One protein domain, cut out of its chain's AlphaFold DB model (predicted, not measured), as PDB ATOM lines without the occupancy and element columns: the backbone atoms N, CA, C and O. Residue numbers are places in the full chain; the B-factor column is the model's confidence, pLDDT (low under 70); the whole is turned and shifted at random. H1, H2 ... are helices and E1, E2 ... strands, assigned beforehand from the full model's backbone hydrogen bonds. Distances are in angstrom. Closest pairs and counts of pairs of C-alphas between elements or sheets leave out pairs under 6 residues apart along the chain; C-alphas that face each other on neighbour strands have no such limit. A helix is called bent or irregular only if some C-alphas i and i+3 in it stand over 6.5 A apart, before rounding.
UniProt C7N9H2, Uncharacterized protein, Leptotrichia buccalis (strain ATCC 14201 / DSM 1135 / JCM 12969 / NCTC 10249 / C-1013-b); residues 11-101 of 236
ATOM      1  N   TRP A  11      44.550 -29.098  -5.806       84.69
ATOM      2  CA  TRP A  11      46.006 -29.248  -5.885       84.69
ATOM      3  C   TRP A  11      46.447 -30.288  -6.925       84.69
ATOM      4  O   TRP A  11      47.536 -30.158  -7.484       84.69
ATOM      5  N   ASN A  12      45.614 -31.302  -7.207       82.69
ATOM      6  CA  ASN A  12      45.948 -32.360  -8.166       82.69
ATOM      7  C   ASN A  12      46.086 -31.802  -9.584       82.69
ATOM      8  O   ASN A  12      47.011 -32.181 -10.292       82.69
ATOM      9  N   VAL A  13      45.215 -30.864  -9.965       80.62
ATOM     10  CA  VAL A  13      45.262 -30.188 -11.271       80.62
ATOM     11  C   VAL A  13      46.615 -29.512 -11.465       80.62
ATOM     12  O   VAL A  13      47.311 -29.724 -12.457       80.62
ATOM     13  N   ILE A  14      47.028 -28.730 -10.468       81.12
ATOM     14  CA  ILE A  14      48.310 -28.030 -10.506       81.12
ATOM     15  C   ILE A  14      49.472 -29.032 -10.525       81.12
ATOM     16  O   ILE A  14      50.455 -28.819 -11.233       81.12
ATOM     17  N   TYR A  15      49.376 -30.129  -9.768       80.56
ATOM     18  CA  TYR A  15      50.390 -31.181  -9.753       80.56
ATOM     19  C   TYR A  15      50.593 -31.826 -11.129       80.56
ATOM     20  O   TYR A  15      51.735 -32.046 -11.524       80.56
ATOM     21  N   GLU A  16      49.525 -32.100 -11.877       77.06
ATOM     22  CA  GLU A  16      49.643 -32.678 -13.218       77.06
ATOM     23  C   GLU A  16      50.300 -31.727 -14.211       77.06
ATOM     24  O   GLU A  16      51.207 -32.137 -14.935       77.06
ATOM     25  N   MET A  17      49.925 -30.447 -14.190       77.25
ATOM     26  CA  MET A  17      50.593 -29.434 -15.012       77.25
ATOM     27  C   MET A  17      52.077 -29.312 -14.669       77.25
ATOM     28  O   MET A  17      52.919 -29.246 -15.562       77.25
ATOM     29  N   PHE A  18      52.424 -29.391 -13.379       74.31
ATOM     30  CA  PHE A  18      53.821 -29.457 -12.954       74.31
ATOM     31  C   PHE A  18      54.562 -30.694 -13.481       74.31
ATOM     32  O   PHE A  18      55.767 -30.604 -13.704       74.31
ATOM     33  N   GLN A  19      53.894 -31.840 -13.641       71.31
ATOM     34  CA  GLN A  19      54.506 -33.058 -14.187       71.31
ATOM     35  C   GLN A  19      54.687 -32.988 -15.705       71.31
ATOM     36  O   GLN A  19      55.671 -33.511 -16.218       71.31
ATOM     37  N   LYS A  20      53.764 -32.326 -16.409       73.31
ATOM     38  CA  LYS A  20      53.815 -32.119 -17.864       73.31
ATOM     39  C   LYS A  20      54.675 -30.918 -18.291       73.31
ATOM     40  O   LYS A  20      54.812 -30.675 -19.481       73.31
ATOM     41  N   GLU A  21      55.257 -30.187 -17.336       69.06
ATOM     42  CA  GLU A  21      56.000 -28.933 -17.565       69.06
ATOM     43  C   GLU A  21      55.174 -27.859 -18.307       69.06
ATOM     44  O   GLU A  21      55.709 -27.020 -19.031       69.06
ATOM     45  N   GLU A  22      53.858 -27.862 -18.096       77.31
ATOM     46  CA  GLU A  22      52.932 -26.912 -18.711       77.31
ATOM     47  C   GLU A  22      52.740 -25.654 -17.852       77.31
ATOM     48  O   GLU A  22      52.920 -25.655 -16.628       77.31
ATOM     49  N   ASP A  23      52.371 -24.547 -18.503       76.81
ATOM     50  CA  ASP A  23      52.109 -23.294 -17.801       76.81
ATOM     51  C   ASP A  23      50.769 -23.350 -17.054       76.81
ATOM     52  O   ASP A  23      49.697 -23.330 -17.654       76.81
ATOM     53  N   ILE A  24      50.854 -23.333 -15.722       78.69
ATOM     54  CA  ILE A  24      49.715 -23.303 -14.792       78.69
ATOM     55  C   ILE A  24      48.792 -22.110 -15.075       78.69
ATOM     56  O   ILE A  24      47.599 -22.188 -14.806       78.69
ATOM     57  N   ASN A  25      49.315 -21.006 -15.621       80.38
ATOM     58  CA  ASN A  25      48.510 -19.820 -15.919       80.38
ATOM     59  C   ASN A  25      47.494 -20.040 -17.053       80.38
ATOM     60  O   ASN A  25      46.633 -19.186 -17.251       80.38
ATOM     61  N   LYS A  26      47.579 -21.156 -17.790       81.62
ATOM     62  CA  LYS A  26      46.564 -21.555 -18.775       81.62
ATOM     63  C   LYS A  26      45.261 -22.033 -18.127       81.62
ATOM     64  O   LYS A  26      44.233 -22.063 -18.795       81.62
ATOM     65  N   ILE A  27      45.293 -22.401 -16.845       84.56
ATOM     66  CA  ILE A  27      44.110 -22.855 -16.115       84.56
ATOM     67  C   ILE A  27      43.241 -21.656 -15.738       84.56
ATOM     68  O   ILE A  27      43.721 -20.628 -15.249       84.56
ATOM     69  N   LYS A  28      41.928 -21.809 -15.891       86.19
ATOM     70  CA  LYS A  28      40.938 -20.842 -15.429       86.19
ATOM     71  C   LYS A  28      39.940 -21.530 -14.512       86.19
ATOM     72  O   LYS A  28      39.070 -22.268 -14.948       86.19
ATOM     73  N   TYR A  29      40.040 -21.258 -13.219       87.56
ATOM     74  CA  TYR A  29      39.088 -21.762 -12.240       87.56
ATOM     75  C   TYR A  29      37.801 -20.943 -12.255       87.56
ATOM     76  O   TYR A  29      37.823 -19.714 -12.137       87.56
ATOM     77  N   VAL A  30      36.671 -21.638 -12.351       87.25
ATOM     78  CA  VAL A  30      35.333 -21.048 -12.403       87.25
ATOM     79  C   VAL A  30      34.469 -21.663 -11.308       87.25
ATOM     80  O   VAL A  30      34.597 -22.838 -10.970       87.25
ATOM     81  N   LEU A  31      33.589 -20.860 -10.711       85.06
ATOM     82  CA  LEU A  31      32.604 -21.373  -9.765       85.06
ATOM     83  C   LEU A  31      31.638 -22.314 -10.494       85.06
ATOM     84  O   LEU A  31      30.984 -21.897 -11.453       85.06
ATOM     85  N   SER A  32      31.524 -23.553 -10.019       82.44
ATOM     86  CA  SER A  32      30.624 -24.529 -10.625       82.44
ATOM     87  C   SER A  32      29.159 -24.127 -10.456       82.44
ATOM     88  O   SER A  32      28.730 -23.707  -9.377       82.44
ATOM     89  N   LYS A  33      28.369 -24.297 -11.521       74.06
ATOM     90  CA  LYS A  33      26.909 -24.106 -11.477       74.06
ATOM     91  C   LYS A  33      26.189 -25.334 -10.917       74.06
ATOM     92  O   LYS A  33      25.066 -25.207 -10.433       74.06
ATOM     93  N   GLN A  34      26.813 -26.510 -10.998       69.12
ATOM     94  CA  GLN A  34      26.267 -27.784 -10.534       69.12
ATOM     95  C   GLN A  34      27.169 -28.351  -9.442       69.12
ATOM     96  O   GLN A  34      28.219 -28.930  -9.695       69.12
ATOM     97  N   ILE A  35      26.760 -28.152  -8.191       67.19
ATOM     98  CA  ILE A  35      27.613 -28.455  -7.047       67.19
ATOM     99  C   ILE A  35      27.350 -29.878  -6.555       67.19
ATOM    100  O   ILE A  35      26.326 -30.137  -5.924       67.19
ATOM    101  N   SER A  36      28.301 -30.787  -6.783       69.81
ATOM    102  CA  SER A  36      28.391 -32.012  -5.985       69.81
ATOM    103  C   SER A  36      28.880 -31.646  -4.579       69.81
ATOM    104  O   SER A  36      29.985 -31.111  -4.455       69.81
ATOM    105  N   PRO A  37      28.128 -31.945  -3.502       70.38
ATOM    106  CA  PRO A  37      28.557 -31.646  -2.133       70.38
ATOM    107  C   PRO A  37      29.823 -32.394  -1.696       70.38
ATOM    108  O   PRO A  37      30.381 -32.077  -0.652       70.38
ATOM    109  N   TYR A  38      30.257 -33.394  -2.470       74.12
ATOM    110  CA  TYR A  38      31.319 -34.330  -2.101       74.12
ATOM    111  C   TYR A  38      32.609 -34.161  -2.910       74.12
ATOM    112  O   TYR A  38      33.589 -34.844  -2.628       74.12
ATOM    113  N   MET A  39      32.619 -33.294  -3.925       77.56
ATOM    114  CA  MET A  39      33.765 -33.103  -4.816       77.56
ATOM    115  C   MET A  39      34.122 -31.625  -4.893       77.56
ATOM    116  O   MET A  39      33.230 -30.776  -4.899       77.56
ATOM    117  N   GLU A  40      35.420 -31.318  -4.933       79.50
ATOM    118  CA  GLU A  40      35.880 -29.940  -5.142       79.50
ATOM    119  C   GLU A  40      35.984 -29.578  -6.609       79.50
ATOM    120  O   GLU A  40      35.793 -28.418  -6.945       79.50
ATOM    121  N   ILE A  41      36.296 -30.545  -7.466       82.00
ATOM    122  CA  ILE A  41      36.332 -30.371  -8.915       82.00
ATOM    123  C   ILE A  41      35.064 -31.013  -9.466       82.00
ATOM    124  O   ILE A  41      34.849 -32.208  -9.274       82.00
ATOM    125  N   ASN A  42      34.231 -30.210 -10.122       71.38
ATOM    126  CA  ASN A  42      32.943 -30.614 -10.683       71.38
ATOM    127  C   ASN A  42      32.956 -30.489 -12.206       71.38
ATOM    128  O   ASN A  42      32.028 -29.945 -12.799       71.38
ATOM    129  N   ASP A  43      34.027 -30.966 -12.830       65.56
ATOM    130  CA  ASP A  43      34.112 -31.004 -14.282       65.56
ATOM    131  C   ASP A  43      33.449 -32.270 -14.843       65.56
ATOM    132  O   ASP A  43      33.408 -33.316 -14.183       65.56
ATOM    133  N   LYS A  44      32.913 -32.179 -16.061       57.28
ATOM    134  CA  LYS A  44      32.272 -33.309 -16.750       57.28
ATOM    135  C   LYS A  44      33.305 -34.332 -17.216       57.28
ATOM    136  O   LYS A  44      33.030 -35.529 -17.155       57.28
ATOM    137  N   ASP A  45      34.498 -33.866 -17.577       58.53
ATOM    138  CA  ASP A  45      35.592 -34.689 -18.084       58.53
ATOM    139  C   ASP A  45      36.723 -34.791 -17.058       58.53
ATOM    140  O   ASP A  45      37.817 -34.264 -17.215       58.53
ATOM    141  N   ILE A  46      36.472 -35.559 -15.993       55.97
ATOM    142  CA  ILE A  46      37.448 -35.831 -14.918       55.97
ATOM    143  C   ILE A  46      38.759 -36.444 -15.465       55.97
ATOM    144  O   ILE A  46      39.782 -36.388 -14.795       55.97
ATOM    145  N   ASN A  47      38.743 -37.032 -16.669       51.69
ATOM    146  CA  ASN A  47      39.850 -37.810 -17.232       51.69
ATOM    147  C   ASN A  47      40.493 -37.205 -18.495       51.69
ATOM    148  O   ASN A  47      41.404 -37.831 -19.040       51.69
ATOM    149  N   TYR A  48      40.018 -36.062 -19.000       50.59
ATOM    150  CA  TYR A  48      40.506 -35.489 -20.257       50.59
ATOM    151  C   TYR A  48      40.711 -33.981 -20.120       50.59
ATOM    152  O   TYR A  48      39.844 -33.266 -19.635       50.59
ATOM    153  N   PHE A  49      41.890 -33.518 -20.523       54.47
ATOM    154  CA  PHE A  49      42.377 -32.163 -20.293       54.47
ATOM    155  C   PHE A  49      42.799 -31.563 -21.643       54.47
ATOM    156  O   PHE A  49      43.863 -31.925 -22.145       54.47
ATOM    157  N   ASP A  50      41.965 -30.693 -22.223       50.16
ATOM    158  CA  ASP A  50      42.237 -29.966 -23.478       50.16
ATOM    159  C   ASP A  50      42.889 -28.584 -23.241       50.16
ATOM    160  O   ASP A  50      42.939 -28.074 -22.119       50.16
ATOM    161  N   GLU A  51      43.415 -27.989 -24.319       49.06
ATOM    162  CA  GLU A  51      44.357 -26.851 -24.344       49.06
ATOM    163  C   GLU A  51      43.815 -25.488 -23.833       49.06
ATOM    164  O   GLU A  51      44.603 -24.553 -23.670       49.06
ATOM    165  N   GLU A  52      42.527 -25.375 -23.483       52.50
ATOM    166  CA  GLU A  52      41.921 -24.218 -22.793       52.50
ATOM    167  C   GLU A  52      41.064 -24.694 -21.603       52.50
ATOM    168  O   GLU A  52      39.924 -25.124 -21.752       52.50
ATOM    169  N   MET A  53      41.637 -24.656 -20.396       68.62
ATOM    170  CA  MET A  53      41.147 -25.442 -19.258       68.62
ATOM    171  C   MET A  53      40.313 -24.584 -18.291       68.62
ATOM    172  O   MET A  53      40.822 -24.076 -17.285       68.62
ATOM    173  N   GLU A  54      39.028 -24.385 -18.603       77.25
ATOM    174  CA  GLU A  54      38.057 -23.880 -17.622       77.25
ATOM    175  C   GLU A  54      37.668 -25.006 -16.659       77.25
ATOM    176  O   GLU A  54      36.974 -25.934 -17.046       77.25
ATOM    177  N   ILE A  55      38.101 -24.918 -15.400       81.62
ATOM    178  CA  ILE A  55      37.854 -25.954 -14.391       81.62
ATOM    179  C   ILE A  55      36.787 -25.472 -13.419       81.62
ATOM    180  O   ILE A  55      36.974 -24.485 -12.695       81.62
ATOM    181  N   GLU A  56      35.679 -26.205 -13.366       85.50
ATOM    182  CA  GLU A  56      34.579 -25.938 -12.448       85.50
ATOM    183  C   GLU A  56      34.888 -26.424 -11.026       85.50
ATOM    184  O   GLU A  56      35.183 -27.598 -10.795       85.50
ATOM    185  N   ILE A  57      34.779 -25.520 -10.048       86.56
ATOM    186  CA  ILE A  57      35.121 -25.794  -8.649       86.56
ATOM    187  C   ILE A  57      33.948 -25.556  -7.707       86.56
ATOM    188  O   ILE A  57      33.211 -24.573  -7.817       86.56
ATOM    189  N   ASN A  58      33.837 -26.446  -6.725       87.19
ATOM    190  CA  ASN A  58      33.028 -26.302  -5.529       87.19
ATOM    191  C   ASN A  58      33.889 -25.816  -4.342       87.19
ATOM    192  O   ASN A  58      34.537 -26.615  -3.659       87.19
ATOM    193  N   PRO A  59      33.864 -24.511  -4.033       83.56
ATOM    194  CA  PRO A  59      34.605 -23.949  -2.910       83.56
ATOM    195  C   PRO A  59      33.961 -24.257  -1.551       83.56
ATOM    196  O   PRO A  59      34.605 -24.049  -0.524       83.56
ATOM    197  N   PHE A  60      32.715 -24.744  -1.509       83.06
ATOM    198  CA  PHE A  60      31.965 -24.915  -0.263       83.06
ATOM    199  C   PHE A  60      32.488 -26.055   0.619       83.06
ATOM    200  O   PHE A  60      32.208 -26.053   1.817       83.06
ATOM    201  N   LEU A  61      33.271 -26.989   0.064       83.12
ATOM    202  CA  LEU A  61      33.806 -28.132   0.807       83.12
ATOM    203  C   LEU A  61      34.902 -27.719   1.807       83.12
ATOM    204  O   LEU A  61      34.721 -27.874   3.014       83.12
ATOM    205  N   ARG A  62      36.027 -27.165   1.328       86.75
ATOM    206  CA  ARG A  62      37.161 -26.746   2.184       86.75
ATOM    207  C   ARG A  62      37.344 -25.232   2.287       86.75
ATOM    208  O   ARG A  62      37.756 -24.732   3.332       86.75
ATOM    209  N   PHE A  63      37.012 -24.482   1.239       87.44
ATOM    210  CA  PHE A  63      37.384 -23.066   1.111       87.44
ATOM    211  C   PHE A  63      36.234 -22.087   1.373       87.44
ATOM    212  O   PHE A  63      36.398 -20.883   1.164       87.44
ATOM    213  N   ASN A  64      35.098 -22.569   1.888       85.81
ATOM    214  CA  ASN A  64      33.895 -21.761   2.088       85.81
ATOM    215  C   ASN A  64      34.182 -20.513   2.929       85.81
ATOM    216  O   ASN A  64      33.885 -19.403   2.515       85.81
ATOM    217  N   LYS A  65      34.862 -20.680   4.070       86.69
ATOM    218  CA  LYS A  65      35.190 -19.573   4.984       86.69
ATOM    219  C   LYS A  65      36.045 -18.473   4.342       86.69
ATOM    220  O   LYS A  65      36.042 -17.350   4.832       86.69
ATOM    221  N   ILE A  66      36.809 -18.805   3.301       86.06
ATOM    222  CA  ILE A  66      37.727 -17.884   2.620       86.06
ATOM    223  C   ILE A  66      37.020 -17.210   1.442       86.06
ATOM    224  O   ILE A  66      37.189 -16.013   1.220       86.06
ATOM    225  N   LEU A  67      36.235 -17.974   0.678       86.19
ATOM    226  CA  LEU A  67      35.673 -17.527  -0.595       86.19
ATOM    227  C   LEU A  67      34.204 -17.087  -0.501       86.19
ATOM    228  O   LEU A  67      33.726 -16.450  -1.437       86.19
ATOM    229  N   SER A  68      33.495 -17.351   0.604       82.44
ATOM    230  CA  SER A  68      32.065 -17.032   0.773       82.44
ATOM    231  C   SER A  68      31.737 -15.580   0.437       82.44
ATOM    232  O   SER A  68      30.794 -15.314  -0.298       82.44
ATOM    233  N   ASN A  69      32.567 -14.643   0.901       80.25
ATOM    234  CA  ASN A  69      32.359 -13.208   0.696       80.25
ATOM    235  C   ASN A  69      32.605 -12.767  -0.757       80.25
ATOM    236  O   ASN A  69      32.172 -11.693  -1.154       80.25
ATOM    237  N   ILE A  70      33.324 -13.570  -1.543       80.12
ATOM    238  CA  ILE A  70      33.618 -13.304  -2.958       80.12
ATOM    239  C   ILE A  70      32.552 -13.954  -3.852       80.12
ATOM    240  O   ILE A  70      32.289 -13.472  -4.950       80.12
ATOM    241  N   ILE A  71      31.933 -15.039  -3.387       76.94
ATOM    242  CA  ILE A  71      30.935 -15.817  -4.131       76.94
ATOM    243  C   ILE A  71      29.502 -15.325  -3.862       76.94
ATOM    244  O   ILE A  71      28.581 -15.709  -4.580       76.94
ATOM    245  N   ASP A  72      29.299 -14.472  -2.854       74.88
ATOM    246  CA  ASP A  72      27.969 -14.031  -2.432       74.88
ATOM    247  C   ASP A  72      27.155 -13.413  -3.587       74.88
ATOM    248  O   ASP A  72      27.519 -12.404  -4.201       74.88
ATOM    249  N   ILE A  73      26.014 -14.050  -3.861       68.19
ATOM    250  CA  ILE A  73      25.064 -13.716  -4.929       68.19
ATOM    251  C   ILE A  73      24.384 -12.365  -4.651       68.19
ATOM    252  O   ILE A  73      23.898 -11.715  -5.577       68.19
ATOM    253  N   ASN A  74      24.380 -11.905  -3.395       67.19
ATOM    254  CA  ASN A  74      23.760 -10.647  -2.982       67.19
ATOM    255  C   ASN A  74      24.600  -9.402  -3.325       67.19
ATOM    256  O   ASN A  74      24.135  -8.273  -3.155       67.19
ATOM    257  N   ILE A  75      25.832  -9.570  -3.815       67.50
ATOM    258  CA  ILE A  75      26.708  -8.460  -4.211       67.50
ATOM    259  C   ILE A  75      26.285  -7.920  -5.587       67.50
ATOM    260  O   ILE A  75      25.993  -8.681  -6.510       67.50
ATOM    261  N   LYS A  76      26.304  -6.587  -5.753       68.44
ATOM    262  CA  LYS A  76      25.941  -5.886  -7.003       68.44
ATOM    263  C   LYS A  76      26.545  -6.543  -8.255       68.44
ATOM    264  O   LYS A  76      27.729  -6.893  -8.278       68.44
ATOM    265  N   LYS A  77      25.734  -6.661  -9.314       68.38
ATOM    266  CA  LYS A  77      26.126  -7.271 -10.601       68.38
ATOM    267  C   LYS A  77      27.269  -6.531 -11.305       68.38
ATOM    268  O   LYS A  77      28.045  -7.172 -11.999       68.38
ATOM    269  N   ASP A  78      27.442  -5.240 -11.026       72.94
ATOM    270  CA  ASP A  78      28.473  -4.381 -11.632       72.94
ATOM    271  C   ASP A  78      29.915  -4.891 -11.430       72.94
ATOM    272  O   ASP A  78      30.808  -4.536 -12.190       72.94
ATOM    273  N   TYR A  79      30.155  -5.750 -10.429       77.38
ATOM    274  CA  TYR A  79      31.479  -6.310 -10.125       77.38
ATOM    275  C   TYR A  79      31.642  -7.788 -10.511       77.38
ATOM    276  O   TYR A  79      32.585  -8.435 -10.060       77.38
ATOM    277  N   GLU A  80      30.732  -8.365 -11.300       81.12
ATOM    278  CA  GLU A  80      30.741  -9.806 -11.587       81.12
ATOM    279  C   GLU A  80      32.038 -10.283 -12.262       81.12
ATOM    280  O   GLU A  80      32.607 -11.295 -11.848       81.12
ATOM    281  N   GLU A  81      32.546  -9.548 -13.252       83.25
ATOM    282  CA  GLU A  81      33.793  -9.900 -13.947       83.25
ATOM    283  C   GLU A  81      35.006  -9.839 -13.014       83.25
ATOM    284  O   GLU A  81      35.807 -10.773 -12.962       83.25
ATOM    285  N   VAL A  82      35.094  -8.781 -12.203       84.88
ATOM    286  CA  VAL A  82      36.154  -8.617 -11.200       84.88
ATOM    287  C   VAL A  82      36.124  -9.772 -10.197       84.88
ATOM    288  O   VAL A  82      37.171 -10.334  -9.880       84.88
ATOM    289  N   ARG A  83      34.935 -10.192  -9.741       84.75
ATOM    290  CA  ARG A  83      34.795 -11.334  -8.824       84.75
ATOM    291  C   ARG A  83      35.277 -12.637  -9.449       84.75
ATOM    292  O   ARG A  83      35.973 -13.384  -8.771       84.75
ATOM    293  N   LYS A  84      34.967 -12.899 -10.724       86.19
ATOM    294  CA  LYS A  84      35.460 -14.094 -11.438       86.19
ATOM    295  C   LYS A  84      36.987 -14.112 -11.514       86.19
ATOM    296  O   LYS A  84      37.595 -15.145 -11.248       86.19
ATOM    297  N   ILE A  85      37.609 -12.968 -11.807       87.19
ATOM    298  CA  ILE A  85      39.074 -12.841 -11.851       87.19
ATOM    299  C   ILE A  85      39.679 -13.073 -10.461       87.19
ATOM    300  O   ILE A  85      40.593 -13.884 -10.317       87.19
ATOM    301  N   VAL A  86      39.158 -12.401  -9.430       88.38
ATOM    302  CA  VAL A  86      39.645 -12.546  -8.049       88.38
ATOM    303  C   VAL A  86      39.471 -13.982  -7.560       88.38
ATOM    304  O   VAL A  86      40.400 -14.535  -6.979       88.38
ATOM    305  N   PHE A  87      38.324 -14.606  -7.831       89.88
ATOM    306  CA  PHE A  87      38.074 -16.008  -7.513       89.88
ATOM    307  C   PHE A  87      39.122 -16.913  -8.164       89.88
ATOM    308  O   PHE A  87      39.770 -17.688  -7.462       89.88
ATOM    309  N   ASN A  88      39.364 -16.758  -9.469       90.00
ATOM    310  CA  ASN A  88      40.362 -17.543 -10.186       90.00
ATOM    311  C   ASN A  88      41.763 -17.408  -9.558       90.00
ATOM    312  O   ASN A  88      42.434 -18.407  -9.295       90.00
ATOM    313  N   VAL A  89      42.198 -16.179  -9.267       89.88
ATOM    314  CA  VAL A  89      43.505 -15.912  -8.641       89.88
ATOM    315  C   VAL A  89      43.586 -16.518  -7.238       89.88
ATOM    316  O   VAL A  89      44.583 -17.153  -6.894       89.88
ATOM    317  N   MET A  90      42.537 -16.362  -6.430       90.50
ATOM    318  CA  MET A  90      42.485 -16.907  -5.073       90.50
ATOM    319  C   MET A  90      42.578 -18.430  -5.077       90.50
ATOM    320  O   MET A  90      43.349 -18.997  -4.303       90.50
ATOM    321  N   VAL A  91      41.855 -19.104  -5.971       90.19
ATOM    322  CA  VAL A  91      41.904 -20.566  -6.074       90.19
ATOM    323  C   VAL A  91      43.274 -21.045  -6.554       90.19
ATOM    324  O   VAL A  91      43.801 -21.999  -5.990       90.19
ATOM    325  N   HIS A  92      43.921 -20.345  -7.494       89.81
ATOM    326  CA  HIS A  92      45.311 -20.635  -7.867       89.81
ATOM    327  C   HIS A  92      46.267 -20.573  -6.674       89.81
ATOM    328  O   HIS A  92      47.160 -21.414  -6.544       89.81
ATOM    329  N   ILE A  93      46.107 -19.570  -5.809       88.25
ATOM    330  CA  ILE A  93      46.924 -19.424  -4.603       88.25
ATOM    331  C   ILE A  93      46.638 -20.575  -3.636       88.25
ATOM    332  O   ILE A  93      47.579 -21.217  -3.177       88.25
ATOM    333  N   LEU A  94      45.364 -20.871  -3.367       90.25
ATOM    334  CA  LEU A  94      44.955 -21.945  -2.457       90.25
ATOM    335  C   LEU A  94      45.442 -23.314  -2.936       90.25
ATOM    336  O   LEU A  94      46.046 -24.041  -2.158       90.25
ATOM    337  N   ALA A  95      45.280 -23.632  -4.219       88.50
ATOM    338  CA  ALA A  95      45.752 -24.884  -4.802       88.50
ATOM    339  C   ALA A  95      47.282 -25.020  -4.734       88.50
ATOM    340  O   ALA A  95      47.794 -26.108  -4.478       88.50
ATOM    341  N   LYS A  96      48.031 -23.920  -4.915       86.19
ATOM    342  CA  LYS A  96      49.492 -23.913  -4.722       86.19
ATOM    343  C   LYS A  96      49.875 -24.121  -3.259       86.19
ATOM    344  O   LYS A  96      50.829 -24.844  -2.994       86.19
ATOM    345  N   LEU A  97      49.166 -23.486  -2.325       86.00
ATOM    346  CA  LEU A  97      49.409 -23.648  -0.890       86.00
ATOM    347  C   LEU A  97      49.139 -25.084  -0.437       86.00
ATOM    348  O   LEU A  97      49.986 -25.655   0.236       86.00
ATOM    349  N   ASP A  98      48.021 -25.658  -0.870       86.81
ATOM    350  CA  ASP A  98      47.599 -27.037  -0.599       86.81
ATOM    351  C   ASP A  98      48.600 -28.046  -1.195       86.81
ATOM    352  O   ASP A  98      49.059 -28.958  -0.517       86.81
ATOM    353  N   LEU A  99      49.085 -27.811  -2.423       82.94
ATOM    354  CA  LEU A  99      50.166 -28.609  -3.019       82.94
ATOM    355  C   LEU A  99      51.478 -28.543  -2.217       82.94
ATOM    356  O   LEU A  99      52.278 -29.480  -2.231       82.94
ATOM    357  N   TYR A 100      51.749 -27.403  -1.586       77.50
ATOM    358  CA  TYR A 100      52.934 -27.211  -0.757       77.50
ATOM    359  C   TYR A 100      52.706 -27.608   0.702       77.50
ATOM    360  O   TYR A 100      53.657 -27.583   1.489       77.50
ATOM    361  N   GLU A 101      51.492 -28.005   1.076       75.88
ATOM    362  CA  GLU A 101      51.195 -28.488   2.411       75.88
ATOM    363  C   GLU A 101      51.977 -29.788   2.662       75.88
ATOM    364  O   GLU A 101      52.066 -30.679   1.819       75.88
TER     365      GLU A 101
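What this domain is: This is residues 11 to 101 of the 236 residues of an uncharacterized protein of Leptotrichia buccalis (strain ATCC 14201 / DSM 1135 / JCM 12969 / NCTC 10249 / C-1013-b) (UniProt C7N9H2). One long, kinked helix, H3, runs through most of the domain, with the small two-stranded sheet of E1 and E2 packed beside its residues 84 to 92, E1 next to the helix and E2 beyond it. H2 folds back along H3 as a helical hairpin, H1 meets the last turns of H3 with its first residues to make a corner at the other end, and residues 32 to 52 make a long loop between the strands. The printed part has 91 residues with three named helices and two named strands, in the order H1, E1, E2, H2, H3; the strands are parallel and the class is mostly helix. It is compact, with a radius of gyration of the C-alphas of 13.2 A and spans of 40 by 27 by 26 A.

How they stand to each other: H1, residues 11 to 20, and H3, residues 77 to 99, touch, H3 with residues 95 to 99 alone. The closest C-alphas are those of Trp 11 and Ala 95, 4.5 A apart. Their lines stand at 71 degrees, only just about perpendicular. E1, residues 27 to 31, and E2, residues 53 to 57, are parallel neighbours at 32 degrees; N 28 and O 53 are 2.9 A apart, and N 57 and O 30 are 2.8 A apart, both within hydrogen-bond range. The closest C-alphas of E1 and H3 are those of Tyr 29 and Asn 88, 4.9 A apart, while E2 and H3 are apart. H2, residues 64 to 71, and H3 form a helical hairpin: they touch, H3 with residues 83 to 87 alone, and run opposite ways at a shallow tilt of 27 degrees. Their closest C-alphas, of Ile 70 and Arg 83, are 6.3 A apart. H1 and H2 are apart, and E1 and H2 are only just apart, 8.1 A at the closest. In H1 every O i to N i+4 pair is within hydrogen-bond range; in H2 2 of 4 are, and in H3 17 of 19.

Where its parts are: H1 begins at C-alpha 11 (46.006, -29.248, -5.885) and is 14.6 A long from first to last C-alpha. E1 measures 13.2 A from C-alpha 27 (44.110, -22.855, -16.115), and E2 12.2 A. H2 measures 9.1 A and is irregular: C-alphas 66 and 69 are 7.4 A apart. H3 measures 33.0 A and ends at C-alpha 99 (50.166, -28.609, -3.019). It is irregular, with C-alphas 78 and 81 8.0 A apart, and has a kink of 32 degrees near residue 84.

The domain as a whole: The two C-alphas farthest apart are those of Gln 19 and Lys 76, at 40.1 A; the first and last printed C-alphas are 9.8 A apart. The printed part has no cut. The link from E1 to E2 is long, with 21 residues; that from H2 to H3 is tight. The mean pLDDT of the printed part is 77.8, and it is under 70 at residue 21 and residues 34 to 36, 43 to 53 and 73 to 77.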